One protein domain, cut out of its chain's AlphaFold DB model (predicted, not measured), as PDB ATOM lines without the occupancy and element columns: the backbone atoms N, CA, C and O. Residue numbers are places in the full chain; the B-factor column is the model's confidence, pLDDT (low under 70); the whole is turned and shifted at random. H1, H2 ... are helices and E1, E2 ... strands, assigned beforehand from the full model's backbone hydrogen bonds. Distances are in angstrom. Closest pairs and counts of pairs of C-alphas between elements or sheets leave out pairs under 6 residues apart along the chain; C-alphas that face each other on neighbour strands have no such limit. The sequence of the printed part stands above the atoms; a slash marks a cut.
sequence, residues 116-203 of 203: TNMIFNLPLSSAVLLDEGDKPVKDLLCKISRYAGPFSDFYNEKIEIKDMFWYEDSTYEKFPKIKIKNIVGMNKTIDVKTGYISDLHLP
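Overview. This is residues 116 to 203 of the 203 residues of an uncharacterized protein of viral metagenome (UniProt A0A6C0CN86). A twisted sheet of four strands, made of the two hairpins E1-E2 and E3-E4, has four short helices gathered to one side of it. H1 stands up over E1, H4 grazes the sheet near H1, H2 is near H4, and H3 is at the far end of the cluster, before E3. The printed part has 88 residues with four named helices and four named strands, in the order E1 E2 H1 H2 H3 E3 E4 H4; the sheet's order is E2 E1 E3 E4, antiparallel throughout. The class is mixed, helices and strands. The whole is compact, with a radius of gyration of the C-alphas of 12.7 A, and spans 40 by 26 by 18 A.

Along the chain. Find C-alpha 124 at (-44.743, 30.810, 20.949); from there E1 runs over residues 124 to 130 for 16.6 A. Beside it look for E3, residues 177 to 182, 16.8 A long, then E4, residues 187 to 191, 13.7 A, and E2, residues 136 to 139. H1, residues 141 to 148, starts at C-alpha 141 at (-49.146, 25.347, 18.995) and is 10.3 A long. H2 takes residues 161 to 164, H3 residues 169 to 174, and H4 residues 197 to 200, ending at C-alpha 200 at (-44.653, 30.683, 11.544).

Arrangement. Start at the inner strands E1 and E3, antiparallel at 166 degrees, where N 128 and O 179 are 2.9 A apart. The hairpin E1 and E2 has N 129 and O 138 at 2.8 A; the hairpin E3 and E4 has N 178 and O 190 at 2.8 A. The sheet is strongly twisted, but only just, with C-alphas up to 4.3 A off its best plane. H1 is on the sheet over E1 at a height of 9.5 A and stands up from it at 64 degrees; the closest C-alphas are those of Ala 127 and Leu 141, 4.8 A apart. H4 only grazes the sheet with residues 197 to 200. H4 is close to H2 but not clearly touching it, the closest C-alphas being those of Ile 161 and Ile 197, 5.0 A apart. H3 is apart from H1 and H4. In H1 every O i to N i+4 pair is within hydrogen-bond range; in H3 0 of 2 are, but 3 of 3 O i to N i+3 pairs; H2 and H4 are too short for an i+4 pair.

Size, cuts and confidence. The two C-alphas farthest apart, those of Thr 116 and Gly 133, are 41.9 A apart. The printed part has no cut. The link from H1 to H2, residues 149 to 160, is long; the other links are tight. Look at the B-factor column: mean pLDDT of the printed part is 89.6, and residue 203, the chain's last, is under 70.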
ATOM      1  N   THR A 116     -25.336  25.519  11.050       74.75
ATOM      2  CA  THR A 116     -24.070  25.784  11.756       74.75
ATOM      3  C   THR A 116     -24.090  27.091  12.546       74.75
ATOM      4  O   THR A 116     -23.253  27.291  13.419       74.75
ATOM      5  N   ASN A 117     -25.039  27.982  12.250       80.50
ATOM      6  CA  ASN A 117     -25.099  29.322  12.827       80.50
ATOM      7  C   ASN A 117     -25.967  29.344  14.090       80.50
ATOM      8  O   ASN A 117     -26.907  28.561  14.223       80.50
ATOM      9  N   MET A 118     -25.680  30.283  14.995       79.31
ATOM     10  CA  MET A 118     -26.518  30.537  16.168       79.31
ATOM     11  C   MET A 118     -27.910  31.018  15.733       79.31
ATOM     12  O   MET A 118     -28.025  31.891  14.875       79.31
ATOM     13  N   ILE A 119     -28.961  30.459  16.338       75.69
ATOM     14  CA  ILE A 119     -30.357  30.822  16.065       75.69
ATOM     15  C   ILE A 119     -30.988  31.307  17.365       75.69
ATOM     16  O   ILE A 119     -30.931  30.619  18.384       75.69
ATOM     17  N   PHE A 120     -31.603  32.484  17.318       80.12
ATOM     18  CA  PHE A 120     -32.446  32.979  18.395       80.12
ATOM     19  C   PHE A 120     -33.907  32.668  18.073       80.12
ATOM     20  O   PHE A 120     -34.391  33.006  16.996       80.12
ATOM     21  N   ASN A 121     -34.598  32.009  19.003       79.06
ATOM     22  CA  ASN A 121     -35.988  31.602  18.836       79.06
ATOM     23  C   ASN A 121     -36.807  32.100  20.022       79.06
ATOM     24  O   ASN A 121     -36.594  31.646  21.149       79.06
ATOM     25  N   LEU A 122     -37.776  32.981  19.770       86.62
ATOM     26  CA  LEU A 122     -38.769  33.344  20.776       86.62
ATOM     27  C   LEU A 122     -39.850  32.259  20.855       86.62
ATOM     28  O   LEU A 122     -40.501  31.969  19.849       86.62
ATOM     29  N   PRO A 123     -40.085  31.660  22.036       86.50
ATOM     30  CA  PRO A 123     -41.147  30.679  22.190       86.50
ATOM     31  C   PRO A 123     -42.520  31.277  21.871       86.50
ATOM     32  O   PRO A 123     -42.855  32.393  22.287       86.50
ATOM     33  N   LEU A 124     -43.336  30.496  21.166       91.12
ATOM     34  CA  LEU A 124     -44.743  30.810  20.949       91.12
ATOM     35  C   LEU A 124     -45.533  30.528  22.234       91.12
ATOM     36  O   LEU A 124     -45.381  29.472  22.843       91.12
ATOM     37  N   SER A 125     -46.380  31.474  22.632       92.38
ATOM     38  CA  SER A 125     -47.340  31.319  23.727       92.38
ATOM     39  C   SER A 125     -48.705  30.843  23.226       92.38
ATOM     40  O   SER A 125     -49.402  30.133  23.945       92.38
ATOM     41  N   SER A 126     -49.082  31.180  21.988       92.75
ATOM     42  CA  SER A 126     -50.274  30.633  21.338       92.75
ATOM     43  C   SER A 126     -50.130  30.574  19.819       92.75
ATOM     44  O   SER A 126     -49.397  31.354  19.206       92.75
ATOM     45  N   ALA A 127     -50.844  29.636  19.203       94.62
ATOM     46  CA  ALA A 127     -51.026  29.585  17.760       94.62
ATOM     47  C   ALA A 127     -52.405  29.011  17.449       94.62
ATOM     48  O   ALA A 127     -52.698  27.884  17.833       94.62
ATOM     49  N   VAL A 128     -53.251  29.767  16.761       95.69
ATOM     50  CA  VAL A 128     -54.638  29.381  16.484       95.69
ATOM     51  C   VAL A 128     -54.968  29.527  15.007       95.69
ATOM     52  O   VAL A 128     -54.615  30.518  14.373       95.69
ATOM     53  N   LEU A 129     -55.656  28.523  14.474       94.81
ATOM     54  CA  LEU A 129     -56.308  28.578  13.174       94.81
ATOM     55  C   LEU A 129     -57.582  29.419  13.296       94.81
ATOM     56  O   LEU A 129     -58.356  29.212  14.236       94.81
ATOM     57  N   LEU A 130     -57.783  30.340  12.362       94.44
ATOM     58  CA  LEU A 130     -58.935  31.232  12.301       94.44
ATOM     59  C   LEU A 130     -59.897  30.803  11.191       94.44
ATOM     60  O   LEU A 130     -59.451  30.279  10.168       94.44
ATOM     61  N   ASP A 131     -61.193  31.038  11.391       93.00
ATOM     62  CA  ASP A 131     -62.197  30.944  10.327       93.00
ATOM     63  C   ASP A 131     -62.247  32.210   9.448       93.00
ATOM     64  O   ASP A 131     -61.499  33.168   9.657       93.00
ATOM     65  N   GLU A 132     -63.140  32.219   8.456       91.00
ATOM     66  CA  GLU A 132     -63.424  33.381   7.595       91.00
ATOM     67  C   GLU A 132     -63.814  34.649   8.380       91.00
ATOM     68  O   GLU A 132     -63.592  35.762   7.905       91.00
ATOM     69  N   GLY A 133     -64.365  34.497   9.588       90.00
ATOM     70  CA  GLY A 133     -64.752  35.586  10.486       90.00
ATOM     71  C   GLY A 133     -63.682  35.962  11.516       90.00
ATOM     72  O   GLY A 133     -64.013  36.621  12.504       90.00
ATOM     73  N   ASP A 134     -62.434  35.521  11.328       89.75
ATOM     74  CA  ASP A 134     -61.295  35.726  12.232       89.75
ATOM     75  C   ASP A 134     -61.512  35.175  13.663       89.75
ATOM     76  O   ASP A 134     -60.834  35.577  14.618       89.75
ATOM     77  N   LYS A 135     -62.428  34.214  13.843       93.31
ATOM     78  CA  LYS A 135     -62.663  33.548  15.130       93.31
ATOM     79  C   LYS A 135     -61.713  32.363  15.303       93.31
ATOM     80  O   LYS A 135     -61.475  31.618  14.354       93.31
ATOM     81  N   PRO A 136     -61.165  32.144  16.512       94.00
ATOM     82  CA  PRO A 136     -60.272  31.022  16.768       94.00
ATOM     83  C   PRO A 136     -61.041  29.697  16.765       94.00
ATOM     84  O   PRO A 136     -61.971  29.511  17.545       94.00
ATOM     85  N   VAL A 137     -60.610  28.757  15.923       93.38
ATOM     86  CA  VAL A 137     -61.258  27.445  15.755       93.38
ATOM     87  C   VAL A 137     -60.434  26.320  16.369       93.38
ATOM     88  O   VAL A 137     -60.980  25.404  16.981       93.38
ATOM     89  N   LYS A 138     -59.109  26.345  16.184       93.19
ATOM     90  CA  LYS A 138     -58.243  25.218  16.551       93.19
ATOM     91  C   LYS A 138     -56.870  25.673  17.015       93.19
ATOM     92  O   LYS A 138     -56.219  26.449  16.324       93.19
ATOM     93  N   ASP A 139     -56.407  25.125  18.136       95.44
ATOM     94  CA  ASP A 139     -55.028  25.299  18.596       95.44
ATOM     95  C   ASP A 139     -54.053  24.494  17.719       95.44
ATOM     96  O   ASP A 139     -54.243  23.305  17.434       95.44
ATOM     97  N   LEU A 140     -53.002  25.170  17.271       94.31
ATOM     98  CA  LEU A 140     -51.942  24.661  16.416       94.31
ATOM     99  C   LEU A 140     -50.574  24.659  17.098       94.31
ATOM    100  O   LEU A 140     -49.629  24.152  16.495       94.31
ATOM    101  N   LEU A 141     -50.437  25.152  18.330       93.25
ATOM    102  CA  LEU A 141     -49.146  25.347  18.995       93.25
ATOM    103  C   LEU A 141     -48.310  24.061  19.018       93.25
ATOM    104  O   LEU A 141     -47.170  24.033  18.553       93.25
ATOM    105  N   CYS A 142     -48.912  22.957  19.467       92.25
ATOM    106  CA  CYS A 142     -48.252  21.651  19.480       92.25
ATOM    107  C   CYS A 142     -47.926  21.142  18.070       92.25
ATOM    108  O   CYS A 142     -46.923  20.456  17.878       92.25
ATOM    109  N   LYS A 143     -48.770  21.436  17.076       94.06
ATOM    110  CA  LYS A 143     -48.541  21.006  15.694       94.06
ATOM    111  C   LYS A 143     -47.354  21.761  15.101       94.06
ATOM    112  O   LYS A 143     -46.430  21.108  14.632       94.06
ATOM    113  N   ILE A 144     -47.348  23.088  15.203       94.19
ATOM    114  CA  ILE A 144     -46.252  23.950  14.748       94.19
ATOM    115  C   ILE A 144     -44.957  23.556  15.447       94.19
ATOM    116  O   ILE A 144     -43.972  23.309  14.769       94.19
ATOM    117  N   SER A 145     -44.967  23.370  16.771       92.75
ATOM    118  CA  SER A 145     -43.779  22.936  17.518       92.75
ATOM    119  C   SER A 145     -43.196  21.610  17.007       92.75
ATOM    120  O   SER A 145     -41.980  21.462  16.930       92.75
ATOM    121  N   ARG A 146     -44.038  20.654  16.588       94.62
ATOM    122  CA  ARG A 146     -43.565  19.392  15.992       94.62
ATOM    123  C   ARG A 146     -42.924  19.585  14.616       94.62
ATOM    124  O   ARG A 146     -41.996  18.843  14.308       94.62
ATOM    125  N   TYR A 147     -43.417  20.522  13.805       94.75
ATOM    126  CA  TYR A 147     -42.882  20.824  12.469       94.75
ATOM    127  C   TYR A 147     -41.720  21.823  12.482       94.75
ATOM    128  O   TYR A 147     -40.904  21.801  11.571       94.75
ATOM    129  N   ALA A 148     -41.597  22.646  13.522       91.69
ATOM    130  CA  ALA A 148     -40.444  23.519  13.732       91.69
ATOM    131  C   ALA A 148     -39.163  22.711  14.000       91.69
ATOM    132  O   ALA A 148     -38.058  23.205  13.790       91.69
ATOM    133  N   GLY A 149     -39.320  21.456  14.431       91.94
ATOM    134  CA  GLY A 149     -38.227  20.530  14.678       91.94
ATOM    135  C   GLY A 149     -37.520  20.762  16.013       91.94
ATOM    136  O   GLY A 149     -37.901  21.639  16.789       91.94
ATOM    137  N   PRO A 150     -36.487  19.960  16.314       90.81
ATOM    138  CA  PRO A 150     -35.762  20.037  17.583       90.81
ATOM    139  C   PRO A 150     -35.102  21.390  17.863       90.81
ATOM    140  O   PRO A 150     -34.927  21.752  19.025       90.81
ATOM    141  N   PHE A 151     -34.746  22.126  16.807       88.25
ATOM    142  CA  PHE A 151     -34.057  23.416  16.880       88.25
ATOM    143  C   PHE A 151     -34.964  24.605  16.547       88.25
ATOM    144  O   PHE A 151     -34.482  25.732  16.476       88.25
ATOM    145  N   SER A 152     -36.268  24.367  16.368       88.31
ATOM    146  CA  SER A 152     -37.273  25.384  16.039       88.31
ATOM    147  C   SER A 152     -36.932  26.249  14.813       88.31
ATOM    148  O   SER A 152     -37.265  27.429  14.780       88.31
ATOM    149  N   ASP A 153     -36.265  25.673  13.813       87.44
ATOM    150  CA  ASP A 153     -35.785  26.350  12.600       87.44
ATOM    151  C   ASP A 153     -36.510  25.900  11.321       87.44
ATOM    152  O   ASP A 153     -36.132  26.304  10.218       87.44
ATOM    153  N   PHE A 154     -37.536  25.052  11.465       90.62
ATOM    154  CA  PHE A 154     -38.307  24.471  10.360       90.62
ATOM    155  C   PHE A 154     -37.419  23.784   9.309       90.62
ATOM    156  O   PHE A 154     -37.776  23.717   8.135       90.62
ATOM    157  N   TYR A 155     -36.248  23.284   9.725       88.81
ATOM    158  CA  TYR A 155     -35.276  22.586   8.878       88.81
ATOM    159  C   TYR A 155     -34.759  23.394   7.679       88.81
ATOM    160  O   TYR A 155     -34.171  22.817   6.770       88.81
ATOM    161  N   ASN A 156     -34.951  24.721   7.672       85.62
ATOM    162  CA  ASN A 156     -34.622  25.600   6.543       85.62
ATOM    163  C   ASN A 156     -35.329  25.233   5.222       85.62
ATOM    164  O   ASN A 156     -34.843  25.577   4.146       85.62
ATOM    165  N   GLU A 157     -36.456  24.536   5.302       85.69
ATOM    166  CA  GLU A 157     -37.204  24.090   4.133       85.69
ATOM    167  C   GLU A 157     -38.295  25.100   3.773       85.69
ATOM    168  O   GLU A 157     -39.024  25.606   4.633       85.69
ATOM    169  N   LYS A 158     -38.434  25.391   2.476       90.31
ATOM    170  CA  LYS A 158     -39.466  26.299   1.964       90.31
ATOM    171  C   LYS A 158     -40.732  25.509   1.626       90.31
ATOM    172  O   LYS A 158     -41.026  25.254   0.463       90.31
ATOM    173  N   ILE A 159     -41.460  25.113   2.668       93.62
ATOM    174  CA  ILE A 159     -42.703  24.329   2.564       93.62
ATOM    175  C   ILE A 159     -43.909  25.230   2.785       93.62
ATOM    176  O   ILE A 159     -43.908  26.056   3.695       93.62
ATOM    177  N   GLU A 160     -44.948  25.059   1.976       94.31
ATOM    178  CA  GLU A 160     -46.207  25.787   2.112       94.31
ATOM    179  C   GLU A 160     -46.959  25.350   3.384       94.31
ATOM    180  O   GLU A 160     -46.997  24.169   3.740       94.31
ATOM    181  N   ILE A 161     -47.603  26.291   4.084       94.06
ATOM    182  CA  ILE A 161     -48.325  26.002   5.336       94.06
ATOM    183  C   ILE A 161     -49.469  25.015   5.106       94.06
ATOM    184  O   ILE A 161     -49.691  24.150   5.956       94.06
ATOM    185  N   LYS A 162     -50.173  25.103   3.972       92.38
ATOM    186  CA  LYS A 162     -51.232  24.149   3.608       92.38
ATOM    187  C   LYS A 162     -50.747  22.697   3.683       92.38
ATOM    188  O   LYS A 162     -51.443  21.856   4.237       92.38
ATOM    189  N   ASP A 163     -49.499  22.419   3.313       92.50
ATOM    190  CA  ASP A 163     -48.956  21.058   3.359       92.50
ATOM    191  C   ASP A 163     -48.585  20.604   4.760       92.50
ATOM    192  O   ASP A 163     -48.388  19.418   5.004       92.50
ATOM    193  N   MET A 164     -48.527  21.496   5.741       92.44
ATOM    194  CA  MET A 164     -48.485  21.075   7.137       92.44
ATOM    195  C   MET A 164     -49.777  20.325   7.523       92.44
ATOM    196  O   MET A 164     -49.793  19.514   8.464       92.44
ATOM    197  N   PHE A 165     -50.882  20.595   6.829       91.19
ATOM    198  CA  PHE A 165     -52.178  19.955   7.000       91.19
ATOM    199  C   PHE A 165     -52.397  18.839   5.970       91.19
ATOM    200  O   PHE A 165     -51.624  18.659   5.042       91.19
ATOM    201  N   TRP A 166     -53.431  18.042   6.231       87.50
ATOM    202  CA  TRP A 166     -53.908  16.963   5.357       87.50
ATOM    203  C   TRP A 166     -55.303  17.315   4.824       87.50
ATOM    204  O   TRP A 166     -56.153  16.445   4.670       87.50
ATOM    205  N   TYR A 167     -55.601  18.610   4.715       88.12
ATOM    206  CA  TYR A 167     -56.924  19.072   4.319       88.12
ATOM    207  C   TYR A 167     -56.974  19.308   2.815       88.12
ATOM    208  O   TYR A 167     -55.955  19.597   2.186       88.12
ATOM    209  N   GLU A 168     -58.178  19.213   2.265       84.00
ATOM    210  CA  GLU A 168     -58.463  19.598   0.888       84.00
ATOM    211  C   GLU A 168     -58.460  21.120   0.724       84.00
ATOM    212  O   GLU A 168     -58.711  21.864   1.678       84.00
ATOM    213  N   ASP A 169     -58.258  21.586  -0.508       83.88
ATOM    214  CA  ASP A 169     -58.144  23.016  -0.803       83.88
ATOM    215  C   ASP A 169     -59.390  23.830  -0.421       83.88
ATOM    216  O   ASP A 169     -59.274  24.969   0.043       83.88
ATOM    217  N   SER A 170     -60.572  23.214  -0.516       86.44
ATOM    218  CA  SER A 170     -61.862  23.778  -0.087       86.44
ATOM    219  C   SER A 170     -61.910  24.089   1.414       86.44
ATOM    220  O   SER A 170     -62.615  24.989   1.866       86.44
ATOM    221  N   THR A 171     -61.138  23.361   2.224       87.81
ATOM    222  CA  THR A 171     -61.094  23.554   3.677       87.81
ATOM    223  C   THR A 171     -60.283  24.793   4.046       87.81
ATOM    224  O   THR A 171     -60.593  25.451   5.037       87.81
ATOM    225  N   TYR A 172     -59.279  25.156   3.246       85.81
ATOM    226  CA  TYR A 172     -58.493  26.371   3.478       85.81
ATOM    227  C   TYR A 172     -59.261  27.650   3.139       85.81
ATOM    228  O   TYR A 172     -58.846  28.719   3.564       85.81
ATOM    229  N   GLU A 173     -60.371  27.566   2.405       86.81
ATOM    230  CA  GLU A 173     -61.276  28.711   2.213       86.81
ATOM    231  C   GLU A 173     -61.986  29.052   3.520       86.81
ATOM    232  O   GLU A 173     -61.974  30.202   3.942       86.81
ATOM    233  N   LYS A 174     -62.459  28.018   4.225       88.56
ATOM    234  CA  LYS A 174     -63.111  28.147   5.534       88.56
ATOM    235  C   LYS A 174     -62.147  28.528   6.652       88.56
ATOM    236  O   LYS A 174     -62.565  29.135   7.635       88.56
ATOM    237  N   PHE A 175     -60.878  28.137   6.524       90.50
ATOM    238  CA  PHE A 175     -59.836  28.368   7.527       90.50
ATOM    239  C   PHE A 175     -58.588  29.024   6.917       90.50
ATOM    240  O   PHE A 175     -57.543  28.375   6.788       90.50
ATOM    241  N   PRO A 176     -58.682  30.304   6.523       91.38
ATOM    242  CA  PRO A 176     -57.674  30.932   5.677       91.38
ATOM    243  C   PRO A 176     -56.423  31.376   6.433       91.38
ATOM    244  O   PRO A 176     -55.373  31.539   5.820       91.38
ATOM    245  N   LYS A 177     -56.497  31.597   7.753       94.44
ATOM    246  CA  LYS A 177     -55.433  32.289   8.498       94.44
ATOM    247  C   LYS A 177     -55.006  31.553   9.760       94.44
ATOM    248  O   LYS A 177     -55.806  30.921  10.444       94.44
ATOM    249  N   ILE A 178     -53.740  31.717  10.125       94.69
ATOM    250  CA  ILE A 178     -53.182  31.324  11.421       94.69
ATOM    251  C   ILE A 178     -52.714  32.581  12.138       94.69
ATOM    252  O   ILE A 178     -51.940  33.364  11.591       94.69
ATOM    253  N   LYS A 179     -53.137  32.751  13.388       94.62
ATOM    254  CA  LYS A 179     -52.647  33.800  14.279       94.62
ATOM    255  C   LYS A 179     -51.732  33.195  15.331       94.62
ATOM    256  O   LYS A 179     -52.141  32.299  16.068       94.62
ATOM    257  N   ILE A 180     -50.509  33.700  15.411       94.50
ATOM    258  CA  ILE A 180     -49.494  33.279  16.381       94.50
ATOM    259  C   ILE A 180     -49.157  34.422  17.334       94.50
ATOM    260  O   ILE A 180     -49.219  35.591  16.948       94.50
ATOM    261  N   LYS A 181     -48.791  34.075  18.567       93.38
ATOM    262  CA  LYS A 181     -48.374  34.997  19.627       93.38
ATOM    263  C   LYS A 181     -47.127  34.461  20.323       93.38
ATOM    264  O   LYS A 181     -47.088  33.276  20.653       93.38
ATOM    265  N   ASN A 182     -46.128  35.304  20.587       91.75
ATOM    266  CA  ASN A 182     -44.963  34.923  21.405       91.75
ATOM    267  C   ASN A 182     -45.186  35.192  22.903       91.75
ATOM    268  O   ASN A 182     -46.209  35.736  23.325       91.75
ATOM    269  N   ILE A 183     -44.217  34.801  23.731       89.75
ATOM    270  CA  ILE A 183     -44.230  35.063  25.180       89.75
ATOM    271  C   ILE A 183     -44.161  36.556  25.547       89.75
ATOM    272  O   ILE A 183     -44.584  36.923  26.636       89.75
ATOM    273  N   VAL A 184     -43.677  37.416  24.643       90.19
ATOM    274  CA  VAL A 184     -43.578  38.878  24.841       90.19
ATOM    275  C   VAL A 184     -44.884  39.595  24.454       90.19
ATOM    276  O   VAL A 184     -45.083  40.763  24.762       90.19
ATOM    277  N   GLY A 185     -45.821  38.888  23.816       87.88
ATOM    278  CA  GLY A 185     -47.131  39.409  23.432       87.88
ATOM    279  C   GLY A 185     -47.235  39.935  21.999       87.88
ATOM    280  O   GLY A 185     -48.307  40.408  21.620       87.88
ATOM    281  N   MET A 186     -46.180  39.812  21.189       90.62
ATOM    282  CA  MET A 186     -46.214  40.138  19.761       90.62
ATOM    283  C   MET A 186     -47.076  39.126  19.013       90.62
ATOM    284  O   MET A 186     -46.972  37.925  19.264       90.62
ATOM    285  N   ASN A 187     -47.889  39.615  18.076       92.00
ATOM    286  CA  ASN A 187     -48.784  38.792  17.270       92.00
ATOM    287  C   ASN A 187     -48.443  38.911  15.784       92.00
ATOM    288  O   ASN A 187     -48.122  39.998  15.308       92.00
ATOM    289  N   LYS A 188     -48.600  37.815  15.043       92.62
ATOM    290  CA  LYS A 188     -48.520  37.778  13.577       92.62
ATOM    291  C   LYS A 188     -49.672  36.935  13.044       92.62
ATOM    292  O   LYS A 188     -50.004  35.906  13.633       92.62
ATOM    293  N   THR A 189     -50.270  37.371  11.944       93.50
ATOM    294  CA  THR A 189     -51.296  36.611  11.225       93.50
ATOM    295  C   THR A 189     -50.745  36.236   9.860       93.50
ATOM    296  O   THR A 189     -50.165  37.081   9.183       93.50
ATOM    297  N   ILE A 190     -50.881  34.969   9.487       93.94
ATOM    298  CA  ILE A 190     -50.291  34.391   8.278       93.94
ATOM    299  C   ILE A 190     -51.385  33.653   7.518       93.94
ATOM    300  O   ILE A 190     -52.209  32.971   8.127       93.94
ATOM    301  N   ASP A 191     -51.389  33.796   6.200       93.31
ATOM    302  CA  ASP A 191     -52.309  33.092   5.314       93.31
ATOM    303  C   ASP A 191     -51.851  31.640   5.086       93.31
ATOM    304  O   ASP A 191     -50.669  31.362   4.880       93.31
ATOM    305  N   VAL A 192     -52.789  30.698   5.149       92.25
ATOM    306  CA  VAL A 192     -52.524  29.255   5.072       92.25
ATOM    307  C   VAL A 192     -52.205  28.803   3.647       92.25
ATOM    308  O   VAL A 192     -51.400  27.886   3.475       92.25
ATOM    309  N   LYS A 193     -52.823  29.417   2.629       89.00
ATOM    310  CA  LYS A 193     -52.656  29.013   1.224       89.00
ATOM    311  C   LYS A 193     -51.338  29.517   0.644       89.00
ATOM    312  O   LYS A 193     -50.733  28.813  -0.159       89.00
ATOM    313  N   THR A 194     -50.918  30.716   1.036       90.25
ATOM    314  CA  THR A 194     -49.773  31.423   0.434       90.25
ATOM    315  C   THR A 194     -48.526  31.460   1.315       90.25
ATOM    316  O   THR A 194     -47.424  31.623   0.796       90.25
ATOM    317  N   GLY A 195     -48.679  31.312   2.634       92.06
ATOM    318  CA  GLY A 195     -47.566  31.367   3.576       92.06
ATOM    319  C   GLY A 195     -46.717  30.098   3.595       92.06
ATOM    320  O   GLY A 195     -47.171  29.002   3.247       92.06
ATOM    321  N   TYR A 196     -45.486  30.237   4.083       94.19
ATOM    322  CA  TYR A 196     -44.546  29.137   4.295       94.19
ATOM    323  C   TYR A 196     -44.440  28.767   5.774       94.19
ATOM    324  O   TYR A 196     -44.645  29.595   6.658       94.19
ATOM    325  N   ILE A 197     -44.088  27.517   6.078       92.38
ATOM    326  CA  ILE A 197     -43.917  27.062   7.467       92.38
ATOM    327  C   ILE A 197     -42.863  27.890   8.211       92.38
ATOM    328  O   ILE A 197     -43.013  28.132   9.403       92.38
ATOM    329  N   SER A 198     -41.849  28.391   7.500       88.50
ATOM    330  CA  SER A 198     -40.840  29.304   8.036       88.50
ATOM    331  C   SER A 198     -41.434  30.631   8.507       88.50
ATOM    332  O   SER A 198     -40.896  31.242   9.425       88.50
ATOM    333  N   ASP A 199     -42.565  31.066   7.945       90.00
ATOM    334  CA  ASP A 199     -43.236  32.306   8.345       90.00
ATOM    335  C   ASP A 199     -43.932  32.176   9.702       90.00
ATOM    336  O   ASP A 199     -44.255  33.195  10.316       90.00
ATOM    337  N   LEU A 200     -44.142  30.951  10.195       87.56
ATOM    338  CA  LEU A 200     -44.653  30.683  11.544       87.56
ATOM    339  C   LEU A 200     -43.608  30.977  12.630       87.56
ATOM    340  O   LEU A 200     -43.923  30.937  13.820       87.56
ATOM    341  N   HIS A 201     -42.374  31.278  12.227       82.94
ATOM    342  CA  HIS A 201     -41.365  31.865  13.090       82.94
ATOM    343  C   HIS A 201     -41.678  33.353  13.317       82.94
ATOM    344  O   HIS A 201     -41.970  34.102  12.376       82.94
ATOM    345  N   LEU A 202     -41.673  33.774  14.583       71.25
ATOM    346  CA  LEU A 202     -41.770  35.188  14.945       71.25
ATOM    347  C   LEU A 202     -40.355  35.773  15.034       71.25
ATOM    348  O   LEU A 202     -39.493  35.096  15.598       71.25
ATOM    349  N   PRO A 203     -40.130  36.993  14.507       56.50
ATOM    350  CA  PRO A 203     -38.860  37.693  14.668       56.50
ATOM    351  C   PRO A 203     -38.528  37.939  16.144       56.50
ATOM    352  O   PRO A 203     -39.478  38.123  16.947       56.50
TER     353      PRO A 203